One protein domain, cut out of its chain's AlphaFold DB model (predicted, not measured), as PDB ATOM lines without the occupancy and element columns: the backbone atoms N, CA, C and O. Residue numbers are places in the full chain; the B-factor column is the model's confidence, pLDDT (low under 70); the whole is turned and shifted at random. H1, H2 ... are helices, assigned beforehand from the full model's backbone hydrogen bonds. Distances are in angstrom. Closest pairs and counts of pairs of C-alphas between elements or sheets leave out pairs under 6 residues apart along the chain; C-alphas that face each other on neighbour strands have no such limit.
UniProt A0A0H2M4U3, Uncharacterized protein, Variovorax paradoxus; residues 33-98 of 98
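AT A GLANCE: This is residues 33 to 98 of the 98 residues of an uncharacterized protein of Variovorax paradoxus (UniProt A0A0H2M4U3). One long helix, H3, lies behind two shorter ones, H1 and H2, which are both on the same side of it and meet near their ends in a wide corner. H2 and H3 make a splayed helical hairpin closed by a long link, residues 66 to 76, while H1 stands crosswise to H3 near the later part of that helix. The printed part has 66 residues with three named helices, in the order H1, H2, H3, and no named strand; the class is all helix. The whole is only just compact, close to loose, with a radius of gyration of the C-alphas of 12.6 A, and the C-alphas span 35 by 25 by 16 A.

IN THESE COORDINATES: The printed part begins at Glu 33. H1 is residues 38 to 48, 15.4 A from first to last C-alpha, and begins with C-alpha 38 at (15.986, -27.890, -34.830). H2 is residues 55 to 65, 15.3 A long, with C-alpha 55 at (10.255, -45.026, -31.447). H3, the longest helix, is residues 77 to 96, 20 residues and 28.1 A from first to last C-alpha, and ends with C-alpha 96 at (16.716, -39.723, -47.612).

HOW THE PARTS SIT: H1 and H2 touch only at the corner by their link, and only just, with 3 pairs of C-alphas within 8 A. The closest C-alphas there are those of Tyr 48 and Phe 55, 5.5 A apart. The two run the same way at a steep tilt of 60 degrees. H1 and H3 only just touch, with 3 pairs of C-alphas within 8 A, and H3 does so with residues 90 to 94 alone. The closest C-alphas of these two are those of Phe 43 and Tyr 91, 6.8 A apart, and the lines are about perpendicular at 78 degrees. H2 and H3, a helical hairpin, touch with 5 pairs of C-alphas within 8 A, H3 with residues 82 to 87 alone. Their closest C-alphas are those of Tyr 59 and Ile 83, 7.0 A apart. They run opposite ways at a steep tilt of 44 degrees. In H1 and H2 every O i to N i+4 pair is within hydrogen-bond range, and in H3 15 of 16 are.

THE WHOLE: The two C-alphas farthest apart are those of Arg 72 and Arg 98, at 35.5 A. The printed part has no cut and ends at residue 98, the chain's last residue. The link from H1 to H2, 6 residues, is short, and the link from H2 to H3, 11 residues, is long. The mean pLDDT of the printed part is 94.9, and residue 98 alone is under 70 in this model.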
ATOM      1  N   GLU A  33      12.642 -31.566 -25.883       94.00
ATOM      2  CA  GLU A  33      12.816 -30.761 -27.087       94.00
ATOM      3  C   GLU A  33      13.858 -29.645 -26.939       94.00
ATOM      4  O   GLU A  33      14.447 -29.242 -27.940       94.00
ATOM      5  N   PHE A  34      14.106 -29.165 -25.715       94.56
ATOM      6  CA  PHE A  34      15.076 -28.104 -25.438       94.56
ATOM      7  C   PHE A  34      16.528 -28.595 -25.492       94.56
ATOM      8  O   PHE A  34      17.438 -27.787 -25.656       94.56
ATOM      9  N   ASP A  35      16.737 -29.911 -25.408       92.50
ATOM     10  CA  ASP A  35      18.051 -30.557 -25.487       92.50
ATOM     11  C   ASP A  35      18.446 -30.893 -26.939       92.50
ATOM     12  O   ASP A  35      19.540 -31.392 -27.211       92.50
ATOM     13  N   LEU A  36      17.551 -30.622 -27.896       95.62
ATOM     14  CA  LEU A  36      17.722 -30.919 -29.311       95.62
ATOM     15  C   LEU A  36      17.883 -29.642 -30.137       95.62
ATOM     16  O   LEU A  36      17.213 -28.634 -29.934       95.62
ATOM     17  N   ASN A  37      18.724 -29.717 -31.169       97.50
ATOM     18  CA  ASN A  37      18.705 -28.713 -32.229       97.50
ATOM     19  C   ASN A  37      17.450 -28.875 -33.114       97.50
ATOM     20  O   ASN A  37      16.739 -29.880 -33.053       97.50
ATOM     21  N   GLN A  38      17.193 -27.904 -33.994       97.88
ATOM     22  CA  GLN A  38      15.986 -27.890 -34.830       97.88
ATOM     23  C   GLN A  38      15.826 -29.146 -35.707       97.88
ATOM     24  O   GLN A  38      14.709 -29.639 -35.899       97.88
ATOM     25  N   GLN A  39      16.927 -29.685 -36.235       97.50
ATOM     26  CA  GLN A  39      16.916 -30.890 -37.064       97.50
ATOM     27  C   GLN A  39      16.604 -32.137 -36.234       97.50
ATOM     28  O   GLN A  39      15.743 -32.926 -36.627       97.50
ATOM     29  N   GLY A  40      17.246 -32.282 -35.074       97.25
ATOM     30  CA  GLY A  40      16.991 -33.358 -34.120       97.25
ATOM     31  C   GLY A  40      15.547 -33.343 -33.633       97.25
ATOM     32  O   GLY A  40      14.880 -34.373 -33.674       97.25
ATOM     33  N   LEU A  41      15.017 -32.168 -33.288       97.94
ATOM     34  CA  LEU A  41      13.622 -32.008 -32.888       97.94
ATOM     35  C   LEU A  41      12.649 -32.365 -34.022       97.94
ATOM     36  O   LEU A  41      11.627 -33.011 -33.791       97.94
ATOM     37  N   SER A  42      12.954 -31.968 -35.258       97.44
ATOM     38  CA  SER A  42      12.121 -32.298 -36.423       97.44
ATOM     39  C   SER A  42      12.069 -33.805 -36.672       97.44
ATOM     40  O   SER A  42      10.992 -34.355 -36.906       97.44
ATOM     41  N   PHE A  43      13.220 -34.475 -36.585       97.44
ATOM     42  CA  PHE A  43      13.297 -35.926 -36.691       97.44
ATOM     43  C   PHE A  43      12.559 -36.618 -35.545       97.44
ATOM     44  O   PHE A  43      11.706 -37.460 -35.811       97.44
ATOM     45  N   ALA A  44      12.827 -36.240 -34.291       96.69
ATOM     46  CA  ALA A  44      12.178 -36.829 -33.124       96.69
ATOM     47  C   ALA A  44      10.649 -36.724 -33.233       96.69
ATOM     48  O   ALA A  44       9.945 -37.716 -33.062       96.69
ATOM     49  N   ASN A  45      10.126 -35.563 -33.639       95.94
ATOM     50  CA  ASN A  45       8.696 -35.377 -33.878       95.94
ATOM     51  C   ASN A  45       8.133 -36.312 -34.957       95.94
ATOM     52  O   ASN A  45       7.051 -36.868 -34.775       95.94
ATOM     53  N   ALA A  46       8.835 -36.470 -36.080       96.00
ATOM     54  CA  ALA A  46       8.408 -37.373 -37.146       96.00
ATOM     55  C   ALA A  46       8.452 -38.837 -36.685       96.00
ATOM     56  O   ALA A  46       7.500 -39.584 -36.906       96.00
ATOM     57  N   TYR A  47       9.522 -39.224 -35.991       97.06
ATOM     58  CA  TYR A  47       9.732 -40.587 -35.530       97.06
ATOM     59  C   TYR A  47       8.714 -40.981 -34.457       97.06
ATOM     60  O   TYR A  47       8.072 -42.016 -34.583       97.06
ATOM     61  N   TYR A  48       8.444 -40.136 -33.461       94.56
ATOM     62  CA  TYR A  48       7.425 -40.428 -32.442       94.56
ATOM     63  C   TYR A  48       5.997 -40.494 -33.006       94.56
ATOM     64  O   TYR A  48       5.161 -41.214 -32.467       94.56
ATOM     65  N   LYS A  49       5.707 -39.794 -34.110       93.56
ATOM     66  CA  LYS A  49       4.385 -39.804 -34.770       93.56
ATOM     67  C   LYS A  49       4.239 -40.891 -35.843       93.56
ATOM     68  O   LYS A  49       3.169 -41.014 -36.434       93.56
ATOM     69  N   GLY A  50       5.274 -41.696 -36.090       86.25
ATOM     70  CA  GLY A  50       5.366 -42.651 -37.203       86.25
ATOM     71  C   GLY A  50       4.513 -43.926 -37.105       86.25
ATOM     72  O   GLY A  50       4.818 -44.902 -37.793       86.25
ATOM     73  N   GLY A  51       3.486 -43.971 -36.249       86.69
ATOM     74  CA  GLY A  51       2.603 -45.135 -36.098       86.69
ATOM     75  C   GLY A  51       3.363 -46.420 -35.746       86.69
ATOM     76  O   GLY A  51       4.062 -46.476 -34.741       86.69
ATOM     77  N   SER A  52       3.264 -47.453 -36.587       84.44
ATOM     78  CA  SER A  52       3.963 -48.741 -36.409       84.44
ATOM     79  C   SER A  52       5.481 -48.684 -36.635       84.44
ATOM     80  O   SER A  52       6.187 -49.643 -36.326       84.44
ATOM     81  N   SER A  53       5.987 -47.571 -37.166       86.38
ATOM     82  CA  SER A  53       7.413 -47.282 -37.355       86.38
ATOM     83  C   SER A  53       7.920 -46.196 -36.404       86.38
ATOM     84  O   SER A  53       8.872 -45.487 -36.728       86.38
ATOM     85  N   CYS A  54       7.254 -46.025 -35.258       95.44
ATOM     86  CA  CYS A  54       7.653 -45.054 -34.250       95.44
ATOM     87  C   CYS A  54       8.680 -45.602 -33.256       95.44
ATOM     88  O   CYS A  54       8.882 -46.812 -33.147       95.44
ATOM     89  N   PHE A  55       9.280 -44.691 -32.484       96.00
ATOM     90  CA  PHE A  55      10.255 -45.026 -31.447       96.00
ATOM     91  C   PHE A  55       9.753 -46.104 -30.480       96.00
ATOM     92  O   PHE A  55      10.477 -47.056 -30.205       96.00
ATOM     93  N   LEU A  56       8.509 -45.990 -29.998       95.12
ATOM     94  CA  LEU A  56       7.959 -46.947 -29.037       95.12
ATOM     95  C   LEU A  56       7.863 -48.358 -29.637       95.12
ATOM     96  O   LEU A  56       8.267 -49.319 -28.992       95.12
ATOM     97  N   ALA A  57       7.412 -48.478 -30.889       96.25
ATOM     98  CA  ALA A  57       7.299 -49.770 -31.564       96.25
ATOM     99  C   ALA A  57       8.667 -50.444 -31.772       96.25
ATOM    100  O   ALA A  57       8.790 -51.664 -31.654       96.25
ATOM    101  N   ASP A  58       9.700 -49.657 -32.075       97.06
ATOM    102  CA  ASP A  58      11.064 -50.162 -32.226       97.06
ATOM    103  C   ASP A  58      11.699 -50.532 -30.879       97.06
ATOM    104  O   ASP A  58      12.332 -51.581 -30.770       97.06
ATOM    105  N   TYR A  59      11.476 -49.728 -29.838       96.50
ATOM    106  CA  TYR A  59      11.963 -50.008 -28.489       96.50
ATOM    107  C   TYR A  59      11.300 -51.253 -27.873       96.50
ATOM    108  O   TYR A  59      11.986 -52.101 -27.307       96.50
ATOM    109  N   GLU A  60       9.986 -51.426 -28.048       95.94
ATOM    110  CA  GLU A  60       9.271 -52.642 -27.638       95.94
ATOM    111  C   GLU A  60       9.774 -53.889 -28.373       95.94
ATOM    112  O   GLU A  60       9.856 -54.969 -27.784       95.94
ATOM    113  N   ARG A  61      10.105 -53.765 -29.666       95.94
ATOM    114  CA  ARG A  61      10.682 -54.870 -30.439       95.94
ATOM    115  C   ARG A  61      12.060 -55.245 -29.903       95.94
ATOM    116  O   ARG A  61      12.277 -56.418 -29.620       95.94
ATOM    117  N   LEU A  62      12.933 -54.260 -29.694       96.56
ATOM    118  CA  LEU A  62      14.263 -54.470 -29.116       96.56
ATOM    119  C   LEU A  62      14.183 -55.141 -27.736       96.56
ATOM    120  O   LEU A  62      14.947 -56.059 -27.435       96.56
ATOM    121  N   ALA A  63      13.236 -54.720 -26.895       96.44
ATOM    122  CA  ALA A  63      13.029 -55.348 -25.598       96.44
ATOM    123  C   ALA A  63      12.677 -56.836 -25.738       96.44
ATOM    124  O   ALA A  63      13.326 -57.679 -25.121       96.44
ATOM    125  N   LYS A  64      11.731 -57.178 -26.620       96.00
ATOM    126  CA  LYS A  64      11.349 -58.575 -26.890       96.00
ATOM    127  C   LYS A  64      12.503 -59.404 -27.456       96.00
ATOM    128  O   LYS A  64      12.683 -60.541 -27.035       96.00
ATOM    129  N   GLU A  65      13.285 -58.845 -28.378       95.12
ATOM    130  CA  GLU A  65      14.454 -59.506 -28.985       95.12
ATOM    131  C   GLU A  65      15.564 -59.804 -27.970       95.12
ATOM    132  O   GLU A  65      16.318 -60.756 -28.142       95.12
ATOM    133  N   THR A  66      15.639 -59.018 -26.896       92.81
ATOM    134  CA  THR A  66      16.593 -59.216 -25.795       92.81
ATOM    135  C   THR A  66      15.984 -59.958 -24.602       92.81
ATOM    136  O   THR A  66      16.580 -59.967 -23.529       92.81
ATOM    137  N   GLU A  67      14.805 -60.570 -24.774       93.00
ATOM    138  CA  GLU A  67      14.057 -61.289 -23.727       93.00
ATOM    139  C   GLU A  67      13.735 -60.429 -22.487       93.00
ATOM    140  O   GLU A  67      13.523 -60.929 -21.381       93.00
ATOM    141  N   ASN A  68      13.654 -59.111 -22.672       93.62
ATOM    142  CA  ASN A  68      13.320 -58.140 -21.640       93.62
ATOM    143  C   ASN A  68      11.900 -57.589 -21.819       93.62
ATOM    144  O   ASN A  68      11.269 -57.700 -22.870       93.62
ATOM    145  N   SER A  69      11.403 -56.932 -20.770       93.00
ATOM    146  CA  SER A  69      10.305 -55.973 -20.922       93.00
ATOM    147  C   SER A  69      10.890 -54.596 -21.207       93.00
ATOM    148  O   SER A  69      11.899 -54.212 -20.620       93.00
ATOM    149  N   GLU A  70      10.204 -53.826 -22.039       90.94
ATOM    150  CA  GLU A  70      10.432 -52.410 -22.315       90.94
ATOM    151  C   GLU A  70      10.524 -51.562 -21.030       90.94
ATOM    152  O   GLU A  70      11.279 -50.591 -20.976       90.94
ATOM    153  N   TYR A  71       9.840 -51.981 -19.958       92.12
ATOM    154  CA  TYR A  71       9.877 -51.349 -18.634       92.12
ATOM    155  C   TYR A  71      11.008 -51.850 -17.723       92.12
ATOM    156  O   TYR A  71      11.158 -51.368 -16.602       92.12
ATOM    157  N   ARG A  72      11.773 -52.853 -18.159       93.75
ATOM    158  CA  ARG A  72      12.864 -53.486 -17.399       93.75
ATOM    159  C   ARG A  72      14.153 -53.618 -18.211       93.75
ATOM    160  O   ARG A  72      14.997 -54.444 -17.874       93.75
ATOM    161  N   MET A  73      14.314 -52.814 -19.260       95.50
ATOM    162  CA  MET A  73      15.570 -52.770 -20.002       95.50
ATOM    163  C   MET A  73      16.712 -52.343 -19.071       95.50
ATOM    164  O   MET A  73      16.547 -51.389 -18.306       95.50
ATOM    165  N   PRO A  74      17.868 -53.025 -19.113       96.50
ATOM    166  CA  PRO A  74      18.984 -52.680 -18.248       96.50
ATOM    167  C   PRO A  74      19.569 -51.326 -18.653       96.50
ATOM    168  O   PRO A  74      19.783 -51.066 -19.839       96.50
ATOM    169  N   ASP A  75      19.886 -50.483 -17.671       96.19
ATOM    170  CA  ASP A  75      20.673 -49.274 -17.907       96.19
ATOM    171  C   ASP A  75      22.133 -49.663 -18.170       96.19
ATOM    172  O   ASP A  75      22.922 -49.889 -17.252       96.19
ATOM    173  N   SER A  76      22.473 -49.836 -19.446       96.75
ATOM    174  CA  SER A  76      23.791 -50.281 -19.884       96.75
ATOM    175  C   SER A  76      24.168 -49.662 -21.224       96.75
ATOM    176  O   SER A  76      23.310 -49.283 -22.027       96.75
ATOM    177  N   TRP A  77      25.470 -49.621 -21.506       97.44
ATOM    178  CA  TRP A  77      25.963 -49.197 -22.816       97.44
ATOM    179  C   TRP A  77      25.531 -50.131 -23.946       97.44
ATOM    180  O   TRP A  77      25.250 -49.645 -25.033       97.44
ATOM    181  N   ALA A  78      25.380 -51.433 -23.686       96.56
ATOM    182  CA  ALA A  78      24.872 -52.377 -24.679       96.56
ATOM    183  C   ALA A  78      23.413 -52.069 -25.072       96.56
ATOM    184  O   ALA A  78      23.072 -52.082 -26.257       96.56
ATOM    185  N   THR A  79      22.564 -51.723 -24.096       96.31
ATOM    186  CA  THR A  79      21.184 -51.267 -24.348       96.31
ATOM    187  C   THR A  79      21.181 -50.001 -25.193       96.31
ATOM    188  O   THR A  79      20.465 -49.921 -26.190       96.31
ATOM    189  N   TYR A  80      22.007 -49.024 -24.806       96.19
ATOM    190  CA  TYR A  80      22.132 -47.758 -25.520       96.19
ATOM    191  C   TYR A  80      22.592 -47.958 -26.965       96.19
ATOM    192  O   TYR A  80      21.968 -47.434 -27.879       96.19
ATOM    193  N   GLU A  81      23.642 -48.745 -27.187       97.31
ATOM    194  CA  GLU A  81      24.175 -49.015 -28.524       97.31
ATOM    195  C   GLU A  81      23.148 -49.715 -29.415       97.31
ATOM    196  O   GLU A  81      23.008 -49.358 -30.583       97.31
ATOM    197  N   SER A  82      22.382 -50.655 -28.855       97.06
ATOM    198  CA  SER A  82      21.342 -51.373 -29.597       97.06
ATOM    199  C   SER A  82      20.237 -50.433 -30.088       97.06
ATOM    200  O   SER A  82      19.876 -50.464 -31.264       97.06
ATOM    201  N   ILE A  83      19.722 -49.550 -29.224       96.62
ATOM    202  CA  ILE A  83      18.690 -48.589 -29.643       96.62
ATOM    203  C   ILE A  83      19.266 -47.466 -30.516       96.62
ATOM    204  O   ILE A  83      18.590 -47.010 -31.437       96.62
ATOM    205  N   ALA A  84      20.517 -47.052 -30.287       97.06
ATOM    206  CA  ALA A  84      21.191 -46.028 -31.082       97.06
ATOM    207  C   ALA A  84      21.315 -46.446 -32.553       97.06
ATOM    208  O   ALA A  84      20.946 -45.669 -33.426       97.06
ATOM    209  N   GLN A  85      21.707 -47.693 -32.835       97.94
ATOM    210  CA  GLN A  85      21.777 -48.212 -34.210       97.94
ATOM    211  C   GLN A  85      20.425 -48.141 -34.937       97.94
ATOM    212  O   GLN A  85      20.359 -47.799 -36.119       97.94
ATOM    213  N   ILE A  86      19.330 -48.432 -34.228       97.88
ATOM    214  CA  ILE A  86      17.976 -48.340 -34.787       97.88
ATOM    215  C   ILE A  86      17.614 -46.875 -35.064       97.88
ATOM    216  O   ILE A  86      17.099 -46.557 -36.138       97.88
ATOM    217  N   ILE A  87      17.902 -45.976 -34.119       97.56
ATOM    218  CA  ILE A  87      17.672 -44.534 -34.271       97.56
ATOM    219  C   ILE A  87      18.470 -43.979 -35.460       97.56
ATOM    220  O   ILE A  87      17.897 -43.254 -36.272       97.56
ATOM    221  N   ASP A  88      19.740 -44.358 -35.614       98.19
ATOM    222  CA  ASP A  88      20.612 -43.922 -36.712       98.19
ATOM    223  C   ASP A  88      20.074 -44.362 -38.078       98.19
ATOM    224  O   ASP A  88      20.048 -43.580 -39.037       98.19
ATOM    225  N   LEU A  89      19.574 -45.598 -38.172       97.50
ATOM    226  CA  LEU A  89      18.923 -46.101 -39.379       97.50
ATOM    227  C   LEU A  89      17.642 -45.315 -39.692       97.50
ATOM    228  O   LEU A  89      17.429 -44.888 -40.831       97.50
ATOM    229  N   ARG A  90      16.786 -45.090 -38.690       97.19
ATOM    230  CA  ARG A  90      15.544 -44.313 -38.841       97.19
ATOM    231  C   ARG A  90      15.827 -42.878 -39.260       97.19
ATOM    232  O   ARG A  90      15.132 -42.351 -40.128       97.19
ATOM    233  N   TYR A  91      16.862 -42.278 -38.692       97.62
ATOM    234  CA  TYR A  91      17.312 -40.938 -39.024       97.62
ATOM    235  C   TYR A  91      17.824 -40.841 -40.461       97.62
ATOM    236  O   TYR A  91      17.396 -39.964 -41.209       97.62
ATOM    237  N   SER A  92      18.665 -41.785 -40.881       97.62
ATOM    238  CA  SER A  92      19.203 -41.843 -42.247       97.62
ATOM    239  C   SER A  92      18.099 -42.019 -43.295       97.62
ATOM    240  O   SER A  92      18.088 -41.337 -44.323       97.62
ATOM    241  N   ASN A  93      17.115 -42.875 -43.008       95.88
ATOM    242  CA  ASN A  93      15.942 -43.058 -43.864       95.88
ATOM    243  C   ASN A  93      15.090 -41.786 -43.942       95.88
ATOM    244  O   ASN A  93      14.640 -41.407 -45.021       95.88
ATOM    245  N   TRP A  94      14.893 -41.103 -42.814       96.19
ATOM    246  CA  TRP A  94      14.161 -39.840 -42.770       96.19
ATOM    247  C   TRP A  94      14.861 -38.726 -43.559       96.19
ATOM    248  O   TRP A  94      14.186 -37.968 -44.249       96.19
ATOM    249  N   LEU A  95      16.195 -38.645 -43.510       97.00
ATOM    250  CA  LEU A  95      16.965 -37.707 -44.335       97.00
ATOM    251  C   LEU A  95      16.834 -38.009 -45.832       97.00
ATOM    252  O   LEU A  95      16.760 -37.080 -46.626       97.00
ATOM    253  N   SER A  96      16.782 -39.289 -46.207       95.44
ATOM    254  CA  SER A  96      16.716 -39.723 -47.612       95.44
ATOM    255  C   SER A  96      15.322 -39.592 -48.235       95.44
ATOM    256  O   SER A  96      15.189 -39.589 -49.453       95.44
ATOM    257  N   ALA A  97      14.274 -39.509 -47.412       88.19
ATOM    258  CA  ALA A  97      12.891 -39.332 -47.852       88.19
ATOM    259  C   ALA A  97      12.486 -37.851 -48.024       88.19
ATOM    260  O   ALA A  97      11.300 -37.565 -48.208       88.19
ATOM    261  N   ARG A  98      13.442 -36.921 -47.908       68.00
ATOM    262  CA  ARG A  98      13.245 -35.469 -47.999       68.00
ATOM    263  C   ARG A  98      13.821 -34.886 -49.278       68.00
ATOM    264  O   ARG A  98      14.851 -35.406 -49.755       68.00
TER     265      ARG A  98